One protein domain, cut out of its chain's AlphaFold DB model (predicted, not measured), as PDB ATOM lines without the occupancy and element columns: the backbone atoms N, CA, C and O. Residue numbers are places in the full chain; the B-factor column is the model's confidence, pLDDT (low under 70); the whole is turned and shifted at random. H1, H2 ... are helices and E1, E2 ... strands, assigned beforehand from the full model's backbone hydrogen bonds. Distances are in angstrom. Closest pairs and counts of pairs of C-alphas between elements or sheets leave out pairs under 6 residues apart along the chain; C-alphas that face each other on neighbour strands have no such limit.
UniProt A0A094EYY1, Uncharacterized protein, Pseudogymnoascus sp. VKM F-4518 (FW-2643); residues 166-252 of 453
ATOM      1  N   SER A 166     -35.515   3.322 -21.493       92.88
ATOM      2  CA  SER A 166     -36.290   4.130 -22.438       92.88
ATOM      3  C   SER A 166     -37.713   3.578 -22.550       92.88
ATOM      4  O   SER A 166     -37.890   2.369 -22.731       92.88
ATOM      5  N   ARG A 167     -38.735   4.434 -22.481       91.69
ATOM      6  CA  ARG A 167     -40.137   4.045 -22.697       91.69
ATOM      7  C   ARG A 167     -40.770   4.896 -23.789       91.69
ATOM      8  O   ARG A 167     -40.718   6.121 -23.730       91.69
ATOM      9  N   ALA A 168     -41.409   4.218 -24.738       94.31
ATOM     10  CA  ALA A 168     -42.240   4.845 -25.750       94.31
ATOM     11  C   ALA A 168     -43.624   5.140 -25.157       94.31
ATOM     12  O   ALA A 168     -44.348   4.218 -24.771       94.31
ATOM     13  N   ILE A 169     -44.003   6.414 -25.093       94.56
ATOM     14  CA  ILE A 169     -45.325   6.857 -24.640       94.56
ATOM     15  C   ILE A 169     -46.047   7.479 -25.830       94.56
ATOM     16  O   ILE A 169     -45.517   8.359 -26.510       94.56
ATOM     17  N   LYS A 170     -47.254   6.987 -26.117       96.19
ATOM     18  CA  LYS A 170     -48.089   7.517 -27.197       96.19
ATOM     19  C   LYS A 170     -48.885   8.715 -26.702       96.19
ATOM     20  O   LYS A 170     -49.474   8.656 -25.629       96.19
ATOM     21  N   SER A 171     -48.926   9.770 -27.505       95.75
ATOM     22  CA  SER A 171     -49.842  10.890 -27.294       95.75
ATOM     23  C   SER A 171     -51.291  10.417 -27.343       95.75
ATOM     24  O   SER A 171     -51.673   9.718 -28.282       95.75
ATOM     25  N   SER A 172     -52.109  10.856 -26.389       94.50
ATOM     26  CA  SER A 172     -53.560  10.637 -26.424       94.50
ATOM     27  C   SER A 172     -54.265  11.410 -27.538       94.50
ATOM     28  O   SER A 172     -55.360  11.025 -27.939       94.50
ATOM     29  N   LYS A 173     -53.655  12.486 -28.054       94.56
ATOM     30  CA  LYS A 173     -54.251  13.338 -29.093       94.56
ATOM     31  C   LYS A 173     -53.808  12.972 -30.500       94.56
ATOM     32  O   LYS A 173     -54.635  12.962 -31.406       94.56
ATOM     33  N   SER A 174     -52.512  12.733 -30.699       96.00
ATOM     34  CA  SER A 174     -51.947  12.516 -32.039       96.00
ATOM     35  C   SER A 174     -51.583  11.067 -32.346       96.00
ATOM     36  O   SER A 174     -51.157  10.785 -33.463       96.00
ATOM     37  N   GLU A 175     -51.671  10.173 -31.355       95.00
ATOM     38  CA  GLU A 175     -51.179   8.788 -31.403       95.00
ATOM     39  C   GLU A 175     -49.675   8.638 -31.715       95.00
ATOM     40  O   GLU A 175     -49.160   7.516 -31.791       95.00
ATOM     41  N   LYS A 176     -48.927   9.744 -31.848       96.50
ATOM     42  CA  LYS A 176     -47.477   9.713 -32.056       96.50
ATOM     43  C   LYS A 176     -46.789   9.170 -30.812       96.50
ATOM     44  O   LYS A 176     -47.079   9.597 -29.696       96.50
ATOM     45  N   ALA A 177     -45.870   8.232 -31.019       95.56
ATOM     46  CA  ALA A 177     -45.019   7.703 -29.964       95.56
ATOM     47  C   ALA A 177     -43.817   8.627 -29.741       95.56
ATOM     48  O   ALA A 177     -43.172   9.056 -30.699       95.56
ATOM     49  N   TYR A 178     -43.525   8.905 -28.476       96.25
ATOM     50  CA  TYR A 178     -42.368   9.664 -28.029       96.25
ATOM     51  C   TYR A 178     -41.541   8.784 -27.100       96.25
ATOM     52  O   TYR A 178     -42.074   8.223 -26.141       96.25
ATOM     53  N   ASP A 179     -40.249   8.671 -27.387       95.88
ATOM     54  CA  ASP A 179     -39.316   7.929 -26.548       95.88
ATOM     55  C   ASP A 179     -38.739   8.848 -25.477       95.88
ATOM     56  O   ASP A 179     -38.206   9.923 -25.773       95.88
ATOM     57  N   PHE A 180     -38.835   8.405 -24.228       94.88
ATOM     58  CA  PHE A 180     -38.248   9.096 -23.094       94.88
ATOM     59  C   PHE A 180     -37.347   8.164 -22.294       94.88
ATOM     60  O   PHE A 180     -37.749   7.051 -21.956       94.88
ATOM     61  N   ASP A 181     -36.166   8.655 -21.932       95.00
ATOM     62  CA  ASP A 181     -35.245   7.971 -21.024       95.00
ATOM     63  C   ASP A 181     -35.602   8.292 -19.573       95.00
ATOM     64  O   ASP A 181     -35.709   9.461 -19.222       95.00
ATOM     65  N   LEU A 182     -35.797   7.282 -18.726       94.38
ATOM     66  CA  LEU A 182     -36.165   7.458 -17.321       94.38
ATOM     67  C   LEU A 182     -34.921   7.365 -16.434       94.38
ATOM     68  O   LEU A 182     -34.266   6.323 -16.374       94.38
ATOM     69  N   TYR A 183     -34.635   8.424 -15.682       94.50
ATOM     70  CA  TYR A 183     -33.547   8.455 -14.703       94.50
ATOM     71  C   TYR A 183     -34.093   8.611 -13.297       94.50
ATOM     72  O   TYR A 183     -34.785   9.578 -13.005       94.50
ATOM     73  N   CYS A 184     -33.756   7.687 -12.410       93.69
ATOM     74  CA  CYS A 184     -34.206   7.735 -11.025       93.69
ATOM     75  C   CYS A 184     -33.220   8.498 -10.133       93.69
ATOM     76  O   CYS A 184     -32.033   8.609 -10.448       93.69
ATOM     77  N   ASN A 185     -33.727   9.036  -9.023       90.75
ATOM     78  CA  ASN A 185     -33.014   9.878  -8.056       90.75
ATOM     79  C   ASN A 185     -32.212  11.008  -8.717       90.75
ATOM     80  O   ASN A 185     -31.131  11.378  -8.262       90.75
ATOM     81  N   SER A 186     -32.732  11.517  -9.831       90.56
ATOM     82  CA  SER A 186     -32.071  12.515 -10.661       90.56
ATOM     83  C   SER A 186     -32.977  13.726 -10.790       90.56
ATOM     84  O   SER A 186     -34.192  13.590 -10.902       90.56
ATOM     85  N   ASN A 187     -32.377  14.911 -10.779       91.62
ATOM     86  CA  ASN A 187     -33.070  16.163 -11.041       91.62
ATOM     87  C   ASN A 187     -32.276  16.970 -12.069       91.62
ATOM     88  O   ASN A 187     -31.040  16.893 -12.124       91.62
ATOM     89  N   PHE A 188     -32.975  17.751 -12.893       89.75
ATOM     90  CA  PHE A 188     -32.299  18.606 -13.845       89.75
ATOM     91  C   PHE A 188     -31.468  19.621 -13.067       89.75
ATOM     92  O   PHE A 188     -31.911  20.170 -12.059       89.75
ATOM     93  N   ALA A 189     -30.264  19.916 -13.569       88.00
ATOM     94  CA  ALA A 189     -29.431  20.980 -13.010       88.00
ATOM     95  C   ALA A 189     -30.269  22.259 -12.791       88.00
ATOM     96  O   ALA A 189     -31.162  22.517 -13.602       88.00
ATOM     97  N   PRO A 190     -29.989  23.088 -11.777       84.69
ATOM     98  CA  PRO A 190     -30.777  24.288 -11.510       84.69
ATOM     99  C   PRO A 190     -30.951  25.125 -12.785       84.69
ATOM    100  O   PRO A 190     -30.004  25.396 -13.530       84.69
ATOM    101  N   GLY A 191     -32.200  25.442 -13.107       83.06
ATOM    102  CA  GLY A 191     -32.589  26.143 -14.321       83.06
ATOM    103  C   GLY A 191     -34.002  26.690 -14.191       83.06
ATOM    104  O   GLY A 191     -34.692  26.410 -13.218       83.06
ATOM    105  N   LYS A 192     -34.414  27.512 -15.154       87.44
ATOM    106  CA  LYS A 192     -35.764  28.068 -15.160       87.44
ATOM    107  C   LYS A 192     -36.742  27.013 -15.664       87.44
ATOM    108  O   LYS A 192     -36.691  26.653 -16.844       87.44
ATOM    109  N   ASP A 193     -37.628  26.567 -14.785       89.25
ATOM    110  CA  ASP A 193     -38.774  25.761 -15.176       89.25
ATOM    111  C   ASP A 193     -39.734  26.624 -15.987       89.25
ATOM    112  O   ASP A 193     -39.944  27.813 -15.722       89.25
ATOM    113  N   THR A 194     -40.269  26.039 -17.043       88.38
ATOM    114  CA  THR A 194     -41.130  26.744 -17.995       88.38
ATOM    115  C   THR A 194     -42.575  26.765 -17.488       88.38
ATOM    116  O   THR A 194     -43.364  27.602 -17.912       88.38
ATOM    117  N   GLY A 195     -42.874  25.934 -16.486       90.88
ATOM    118  CA  GLY A 195     -44.035  26.030 -15.617       90.88
ATOM    119  C   GLY A 195     -44.302  24.705 -14.916       90.88
ATOM    120  O   GLY A 195     -43.392  23.885 -14.773       90.88
ATOM    121  N   HIS A 196     -45.553  24.521 -14.499       91.12
ATOM    122  CA  HIS A 196     -45.998  23.320 -13.818       91.12
ATOM    123  C   HIS A 196     -47.331  22.790 -14.334       91.12
ATOM    124  O   HIS A 196     -48.145  23.541 -14.867       91.12
ATOM    125  N   ILE A 197     -47.527  21.487 -14.176       91.94
ATOM    126  CA  ILE A 197     -48.810  20.797 -14.358       91.94
ATOM    127  C   ILE A 197     -49.118  20.056 -13.061       91.94
ATOM    128  O   ILE A 197     -48.221  19.912 -12.245       91.94
ATOM    129  N   ASN A 198     -50.355  19.615 -12.853       91.31
ATOM    130  CA  ASN A 198     -50.702  18.785 -11.703       91.31
ATOM    131  C   ASN A 198     -50.882  17.354 -12.196       91.31
ATOM    132  O   ASN A 198     -51.793  17.104 -12.983       91.31
ATOM    133  N   ALA A 199     -50.001  16.444 -11.783       91.88
ATOM    134  CA  ALA A 199     -49.988  15.070 -12.276       91.88
ATOM    135  C   ALA A 199     -49.956  14.073 -11.117       91.88
ATOM    136  O   ALA A 199     -49.010  14.052 -10.323       91.88
ATOM    137  N   THR A 200     -50.979  13.223 -11.050       91.44
ATOM    138  CA  THR A 200     -51.099  12.156 -10.046       91.44
ATOM    139  C   THR A 200     -50.235  10.944 -10.388       91.44
ATOM    140  O   THR A 200     -49.893  10.168  -9.497       91.44
ATOM    141  N   SER A 201     -49.828  10.794 -11.651       91.94
ATOM    142  CA  SER A 201     -48.901   9.755 -12.095       91.94
ATOM    143  C   SER A 201     -47.756  10.308 -12.949       91.94
ATOM    144  O   SER A 201     -47.845  11.389 -13.538       91.94
ATOM    145  N   LEU A 202     -46.664   9.540 -13.041       92.44
ATOM    146  CA  LEU A 202     -45.560   9.831 -13.960       92.44
ATOM    147  C   LEU A 202     -46.054   9.903 -15.411       92.44
ATOM    148  O   LEU A 202     -45.620  10.770 -16.162       92.44
ATOM    149  N   ASN A 203     -46.975   9.021 -15.802       92.81
ATOM    150  CA  ASN A 203     -47.513   8.999 -17.158       92.81
ATOM    151  C   ASN A 203     -48.265  10.296 -17.480       92.81
ATOM    152  O   ASN A 203     -47.989  10.886 -18.520       92.81
ATOM    153  N   ASP A 204     -49.105  10.794 -16.568       94.06
ATOM    154  CA  ASP A 204     -49.825  12.067 -16.762       94.06
ATOM    155  C   ASP A 204     -48.852  13.247 -16.881       94.06
ATOM    156  O   ASP A 204     -49.051  14.181 -17.660       94.06
ATOM    157  N   CYS A 205     -47.754  13.190 -16.125       95.31
ATOM    158  CA  CYS A 205     -46.695  14.184 -16.177       95.31
ATOM    159  C   CYS A 205     -46.005  14.208 -17.553       95.31
ATOM    160  O   CYS A 205     -45.784  15.273 -18.139       95.31
ATOM    161  N   VAL A 206     -45.670  13.033 -18.087       95.62
ATOM    162  CA  VAL A 206     -45.064  12.898 -19.418       95.62
ATOM    163  C   VAL A 206     -46.048  13.296 -20.508       95.62
ATOM    164  O   VAL A 206     -45.686  14.004 -21.447       95.62
ATOM    165  N   GLU A 207     -47.308  12.910 -20.365       95.88
ATOM    166  CA  GLU A 207     -48.360  13.261 -21.305       95.88
ATOM    167  C   GLU A 207     -48.598  14.777 -21.348       95.88
ATOM    168  O   GLU A 207     -48.788  15.349 -22.422       95.88
ATOM    169  N   GLY A 208     -48.490  15.472 -20.214       95.56
ATOM    170  CA  GLY A 208     -48.490  16.934 -20.180       95.56
ATOM    171  C   GLY A 208     -47.326  17.562 -20.962       95.56
ATOM    172  O   GLY A 208     -47.527  18.555 -21.663       95.56
ATOM    173  N   CYS A 209     -46.135  16.957 -20.927       96.62
ATOM    174  CA  CYS A 209     -44.992  17.384 -21.746       96.62
ATOM    175  C   CYS A 209     -45.248  17.175 -23.242       96.62
ATOM    176  O   CYS A 209     -45.029  18.091 -24.034       96.62
ATOM    177  N   ILE A 210     -45.775  16.007 -23.622       96.50
ATOM    178  CA  ILE A 210     -46.157  15.690 -25.007       96.50
ATOM    179  C   ILE A 210     -47.195  16.695 -25.522       96.50
ATOM    180  O   ILE A 210     -47.034  17.253 -26.606       96.50
ATOM    181  N   ASN A 211     -48.220  16.991 -24.718       95.88
ATOM    182  CA  ASN A 211     -49.235  17.990 -25.045       95.88
ATOM    183  C   ASN A 211     -48.625  19.377 -25.311       95.88
ATOM    184  O   ASN A 211     -49.093  20.092 -26.196       95.88
ATOM    185  N   LEU A 212     -47.577  19.758 -24.575       95.19
ATOM    186  CA  LEU A 212     -46.860  21.015 -24.793       95.19
ATOM    187  C   LEU A 212     -46.095  21.013 -26.128       95.19
ATOM    188  O   LEU A 212     -46.165  21.996 -26.868       95.19
ATOM    189  N   ILE A 213     -45.427  19.899 -26.457       95.38
ATOM    190  CA  ILE A 213     -44.714  19.704 -27.734       95.38
ATOM    191  C   ILE A 213     -45.681  19.835 -28.911       95.38
ATOM    192  O   ILE A 213     -45.387  20.524 -29.888       95.38
ATOM    193  N   GLU A 214     -46.860  19.223 -28.811       95.81
ATOM    194  CA  GLU A 214     -47.881  19.272 -29.862       95.81
ATOM    195  C   GLU A 214     -48.499  20.660 -30.052       95.81
ATOM    196  O   GLU A 214     -48.909  20.999 -31.159       95.81
ATOM    197  N   LEU A 215     -48.503  21.493 -29.007       95.69
ATOM    198  CA  LEU A 215     -48.878  22.909 -29.092       95.69
ATOM    199  C   LEU A 215     -47.766  23.794 -29.688       95.69
ATOM    200  O   LEU A 215     -47.929  25.011 -29.773       95.69
ATOM    201  N   GLY A 216     -46.636  23.209 -30.095       95.75
ATOM    202  CA  GLY A 216     -45.484  23.929 -30.637       95.75
ATOM    203  C   GLY A 216     -44.607  24.587 -29.569       95.75
ATOM    204  O   GLY A 216     -43.705  25.355 -29.908       95.75
ATOM    205  N   ALA A 217     -44.844  24.302 -28.287       94.69
ATOM    206  CA  ALA A 217     -43.985  24.755 -27.204       94.69
ATOM    207  C   ALA A 217     -42.881  23.719 -26.929       94.69
ATOM    208  O   ALA A 217     -43.113  22.517 -27.033       94.69
ATOM    209  N   PRO A 218     -41.660  24.131 -26.556       93.44
ATOM    210  CA  PRO A 218     -40.582  23.172 -26.376       93.44
ATOM    211  C   PRO A 218     -40.658  22.556 -24.971       93.44
ATOM    212  O   PRO A 218     -40.534  23.261 -23.972       93.44
ATOM    213  N   CYS A 219     -40.827  21.234 -24.894       95.44
ATOM    214  CA  CYS A 219     -40.668  20.458 -23.666       95.44
ATOM    215  C   CYS A 219     -39.597  19.389 -23.891       95.44
ATOM    216  O   CYS A 219     -39.719  18.558 -24.784       95.44
ATOM    217  N   VAL A 220     -38.512  19.457 -23.121       93.81
ATOM    218  CA  VAL A 220     -37.347  18.564 -23.274       93.81
ATOM    219  C   VAL A 220     -37.411  17.394 -22.298       93.81
ATOM    220  O   VAL A 220     -36.871  16.320 -22.545       93.81
ATOM    221  N   GLY A 221     -38.070  17.619 -21.168       94.69
ATOM    222  CA  GLY A 221     -38.126  16.672 -20.082       94.69
ATOM    223  C   GLY A 221     -38.976  17.184 -18.943       94.69
ATOM    224  O   GLY A 221     -39.284  18.380 -18.864       94.69
ATOM    225  N   VAL A 222     -39.328  16.254 -18.066       95.56
ATOM    226  CA  VAL A 222     -40.121  16.509 -16.870       95.56
ATOM    227  C   VAL A 222     -39.445  15.922 -15.645       95.56
ATOM    228  O   VAL A 222     -38.768  14.895 -15.735       95.56
ATOM    229  N   VAL A 223     -39.638  16.595 -14.515       94.69
ATOM    230  CA  VAL A 223     -39.301  16.073 -13.191       94.69
ATOM    231  C   VAL A 223     -40.591  15.669 -12.509       94.69
ATOM    232  O   VAL A 223     -41.502  16.491 -12.390       94.69
ATOM    233  N   TRP A 224     -40.657  14.420 -12.061       93.75
ATOM    234  CA  TRP A 224     -41.770  13.918 -11.266       93.75
ATOM    235  C   TRP A 224     -41.277  13.489  -9.886       93.75
ATOM    236  O   TRP A 224     -40.272  12.785  -9.764       93.75
ATOM    237  N   ASP A 225     -41.998  13.927  -8.857       90.25
ATOM    238  CA  ASP A 225     -41.723  13.610  -7.460       90.25
ATOM    239  C   ASP A 225     -42.929  12.868  -6.872       90.25
ATOM    240  O   ASP A 225     -44.057  13.376  -6.858       90.25
ATOM    241  N   SER A 226     -42.695  11.638  -6.416       82.81
ATOM    242  CA  SER A 226     -43.734  10.784  -5.837       82.81
ATOM    243  C   SER A 226     -44.167  11.235  -4.440       82.81
ATOM    244  O   SER A 226     -45.288  10.946  -4.024       82.81
ATOM    245  N   ILE A 227     -43.312  11.959  -3.716       77.31
ATOM    246  CA  ILE A 227     -43.520  12.334  -2.312       77.31
ATOM    247  C   ILE A 227     -44.358  13.597  -2.216       77.31
ATOM    248  O   ILE A 227     -45.244  13.680  -1.363       77.31
ATOM    249  N   LEU A 228     -44.152  14.544  -3.136       65.12
ATOM    250  CA  LEU A 228     -45.006  15.730  -3.217       65.12
ATOM    251  C   LEU A 228     -46.469  15.370  -3.513       65.12
ATOM    252  O   LEU A 228     -47.358  16.115  -3.116       65.12
ATOM    253  N   ASN A 229     -46.725  14.218  -4.137       57.12
ATOM    254  CA  ASN A 229     -48.080  13.736  -4.405       57.12
ATOM    255  C   ASN A 229     -48.816  13.193  -3.163       57.12
ATOM    256  O   ASN A 229     -50.041  13.097  -3.192       57.12
ATOM    257  N   LEU A 230     -48.112  12.850  -2.075       53.69
ATOM    258  CA  LEU A 230     -48.737  12.273  -0.875       53.69
ATOM    259  C   LEU A 230     -49.197  13.320   0.152       53.69
ATOM    260  O   LEU A 230     -50.159  13.077   0.875       53.69
ATOM    261  N   ALA A 231     -48.506  14.459   0.254       43.47
ATOM    262  CA  ALA A 231     -48.690  15.402   1.368       43.47
ATOM    263  C   ALA A 231     -49.563  16.623   1.031       43.47
ATOM    264  O   ALA A 231     -50.077  17.301   1.919       43.47
ATOM    265  N   ILE A 232     -49.736  16.913  -0.250       45.97
ATOM    266  CA  ILE A 232     -50.499  18.041  -0.777       45.97
ATOM    267  C   ILE A 232     -51.152  17.457  -2.016       45.97
ATOM    268  O   ILE A 232     -50.427  16.968  -2.870       45.97
ATOM    269  N   GLY A 233     -52.484  17.397  -2.094       40.25
ATOM    270  CA  GLY A 233     -53.236  16.646  -3.120       40.25
ATOM    271  C   GLY A 233     -53.098  17.149  -4.566       40.25
ATOM    272  O   GLY A 233     -54.075  17.152  -5.308       40.25
ATOM    273  N   VAL A 234     -51.923  17.648  -4.940       43.91
ATOM    274  CA  VAL A 234     -51.580  18.351  -6.161       43.91
ATOM    275  C   VAL A 234     -50.049  18.259  -6.362       43.91
ATOM    276  O   VAL A 234     -49.306  19.142  -5.937       43.91
ATOM    277  N   GLY A 235     -49.548  17.180  -6.973       45.34
ATOM    278  CA  GLY A 235     -48.128  17.054  -7.324       45.34
ATOM    279  C   GLY A 235     -47.770  17.929  -8.521       45.34
ATOM    280  O   GLY A 235     -48.424  17.837  -9.556       45.34
ATOM    281  N   ILE A 236     -46.734  18.758  -8.375       47.31
ATOM    282  CA  ILE A 236     -46.308  19.787  -9.335       47.31
ATOM    283  C   ILE A 236     -45.117  19.265 -10.162       47.31
ATOM    284  O   ILE A 236     -43.979  19.351  -9.696       47.31
ATOM    285  N   PRO A 237     -45.323  18.730 -11.377       57.81
ATOM    286  CA  PRO A 237     -44.212  18.571 -12.303       57.81
ATOM    287  C   PRO A 237     -43.587  19.871 -12.767       57.81
ATOM    288  O   PRO A 237     -44.290  20.850 -12.999       57.81
ATOM    289  N   PHE A 238     -42.288  19.828 -13.036       61.72
ATOM    290  CA  PHE A 238     -41.545  20.916 -13.666       61.72
ATOM    291  C   PHE A 238     -41.101  20.506 -15.070       61.72
ATOM    292  O   PHE A 238     -40.652  19.376 -15.267       61.72
ATOM    293  N   TYR A 239     -41.201  21.415 -16.044       71.12
ATOM    294  CA  TYR A 239     -40.707  21.199 -17.410       71.12
ATOM    295  C   TYR A 239     -39.597  22.186 -17.769       71.12
ATOM    296  O   TYR A 239     -39.670  23.374 -17.448       71.12
ATOM    297  N   LYS A 240     -38.558  21.707 -18.461       64.19
ATOM    298  CA  LYS A 240     -37.346  22.493 -18.736       64.19
ATOM    299  C   LYS A 240     -37.108  22.747 -20.224       64.19
ATOM    300  O   LYS A 240     -37.300  21.869 -21.063       64.19
ATOM    301  N   LEU A 241     -36.594  23.942 -20.524       42.81
ATOM    302  CA  LEU A 241     -36.106  24.355 -21.841       42.81
ATOM    303  C   LEU A 241     -34.578  24.215 -21.928       42.81
ATOM    304  O   LEU A 241     -33.839  24.952 -21.271       42.81
ATOM    305  N   ARG A 242     -34.080  23.306 -22.772       42.91
ATOM    306  CA  ARG A 242     -32.685  23.287 -23.250       42.91
ATOM    307  C   ARG A 242     -32.596  22.770 -24.686       42.91
ATOM    308  O   ARG A 242     -33.441  22.018 -25.148       42.91
ATOM    309  N   LYS A 243     -31.538  23.156 -25.399       36.41
ATOM    310  CA  LYS A 243     -31.194  22.530 -26.679       36.41
ATOM    311  C   LYS A 243     -30.631  21.125 -26.408       36.41
ATOM    312  O   LYS A 243     -29.625  21.012 -25.718       36.41
ATOM    313  N   ALA A 244     -31.315  20.121 -26.964       40.19
ATOM    314  CA  ALA A 244     -30.903  18.732 -27.198       40.19
ATOM    315  C   ALA A 244     -30.428  17.910 -25.981       40.19
ATOM    316  O   ALA A 244     -29.243  17.918 -25.685       40.19
ATOM    317  N   VAL A 245     -31.359  17.198 -25.326       43.38
ATOM    318  CA  VAL A 245     -31.369  15.745 -24.988       43.38
ATOM    319  C   VAL A 245     -32.754  15.474 -24.376       43.38
ATOM    320  O   VAL A 245     -33.085  16.105 -23.378       43.38
ATOM    321  N   ASN A 246     -33.569  14.590 -24.959       46.53
ATOM    322  CA  ASN A 246     -34.878  14.228 -24.395       46.53
ATOM    323  C   ASN A 246     -34.679  13.296 -23.190       46.53
ATOM    324  O   ASN A 246     -33.917  12.341 -23.293       46.53
ATOM    325  N   GLY A 247     -35.350  13.543 -22.064       48.09
ATOM    326  CA  GLY A 247     -35.251  12.661 -20.896       48.09
ATOM    327  C   GLY A 247     -36.257  12.997 -19.798       48.09
ATOM    328  O   GLY A 247     -36.636  14.149 -19.616       48.09
ATOM    329  N   ILE A 248     -36.696  11.987 -19.061       60.75
ATOM    330  CA  ILE A 248     -37.517  12.080 -17.854       60.75
ATOM    331  C   ILE A 248     -36.620  11.816 -16.657       60.75
ATOM    332  O   ILE A 248     -35.849  10.856 -16.640       60.75
ATOM    333  N   GLN A 249     -36.760  12.627 -15.615       65.19
ATOM    334  CA  GLN A 249     -36.093  12.357 -14.354       65.19
ATOM    335  C   GLN A 249     -37.112  12.212 -13.226       65.19
ATOM    336  O   GLN A 249     -38.105  12.932 -13.145       65.19
ATOM    337  N   ILE A 250     -36.879  11.217 -12.386       61.53
ATOM    338  CA  ILE A 250     -37.746  10.790 -11.304       61.53
ATOM    339  C   ILE A 250     -36.952  10.990 -10.028       61.53
ATOM    340  O   ILE A 250     -35.894  10.386  -9.856       61.53
ATOM    341  N   CYS A 251     -37.454  11.816  -9.123       41.38
ATOM    342  CA  CYS A 251     -36.870  11.956  -7.799       41.38
ATOM    343  C   CYS A 251     -37.532  10.931  -6.874       41.38
ATOM    344  O   CYS A 251     -38.702  11.074  -6.530       41.38
ATOM    345  N   GLY A 252     -36.801   9.890  -6.477       31.19
ATOM    346  CA  GLY A 252     -37.158   9.089  -5.310       31.19
ATOM    347  C   GLY A 252     -36.436   9.650  -4.089       31.19
ATOM    348  O   GLY A 252     -35.241   9.937  -4.169       31.19
TER     349      GLY A 252
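AT A GLANCE: This is residues 166 to 252 of the 453 residues of an uncharacterized protein of Pseudogymnoascus sp. VKM F-4518 (FW-2643) (UniProt A0A094EYY1). A strongly twisted sheet of six strands curls round one helix, H1, which packs in its hollow, while the other face of the sheet has no named helix. The short helix H2 is off the sheet, near one end of the longest axis. The printed part has 87 residues, and along it come E1, E2, E3, H1, E4, H2, E5 and E6; the sheet is mixed, in the order E1, E2, E6, E4, E5, E3. The class is mixed, helices and strands, and the whole is compact, with a radius of gyration of the C-alphas of 12.1 A and spans of 34 by 25 by 23 A.

HOW THE PARTS SIT: E1, residues 166 to 170, and E2, residues 177 to 184, form an antiparallel hairpin, with N 167 and O 180 2.8 A apart. E2 pairs with E1 over residues 177 to 181 and, staggered, over residues 182 to 184 with E6, residues 248 to 251; these two are parallel, with N 248 and O 181 2.7 A apart. E6 is parallel to E4, residues 222 to 225, with N 249 and O 222 3.0 A apart. E4 is antiparallel to E5, residues 238 to 240, with N 223 and O 238 3.1 A apart. E5 is antiparallel to the edge strand E3, residues 193 to 196, with N 194 and O 239 2.8 A apart. H1, residues 202 to 214, is on the sheet, making two layers, a helix on one face of a sheet; the closest C-alphas of H1 and E4, Leu 202 and Trp 224, are 6.2 A apart. E3, H1 and E4 form a split strand-helix-strand unit, two strands running the same way with E5 between them in the sheet, and its crossover is right-handed. H2, residues 228 to 231, is not on the sheet and is apart from H1. Each O i to N i+4 pair of H1 is within hydrogen-bond range; H2 is too short for such a pair, and its one O i to N i+3 pair is not within range.

IN THESE COORDINATES: E1 begins at C-alpha 166 (-36.290, 4.130, -22.438) and is 13.2 A long. E2 is 21.8 A long and H1 18.6 A, from C-alpha 202 (-45.560, 9.831, -13.960). E4 is 10.0 A and E6 10.1 A, ending at C-alpha 251 (-36.870, 11.956, -7.799); E3, E5 and H2 are shorter.

THE WHOLE: The C-alphas farthest apart, Lys 176 and Ala 231, are 33.9 A apart. The printed part has no cut, and no link is long. The mean pLDDT of the printed part is 80.7; residues 228 to 238 and 240 to 252 are under 70.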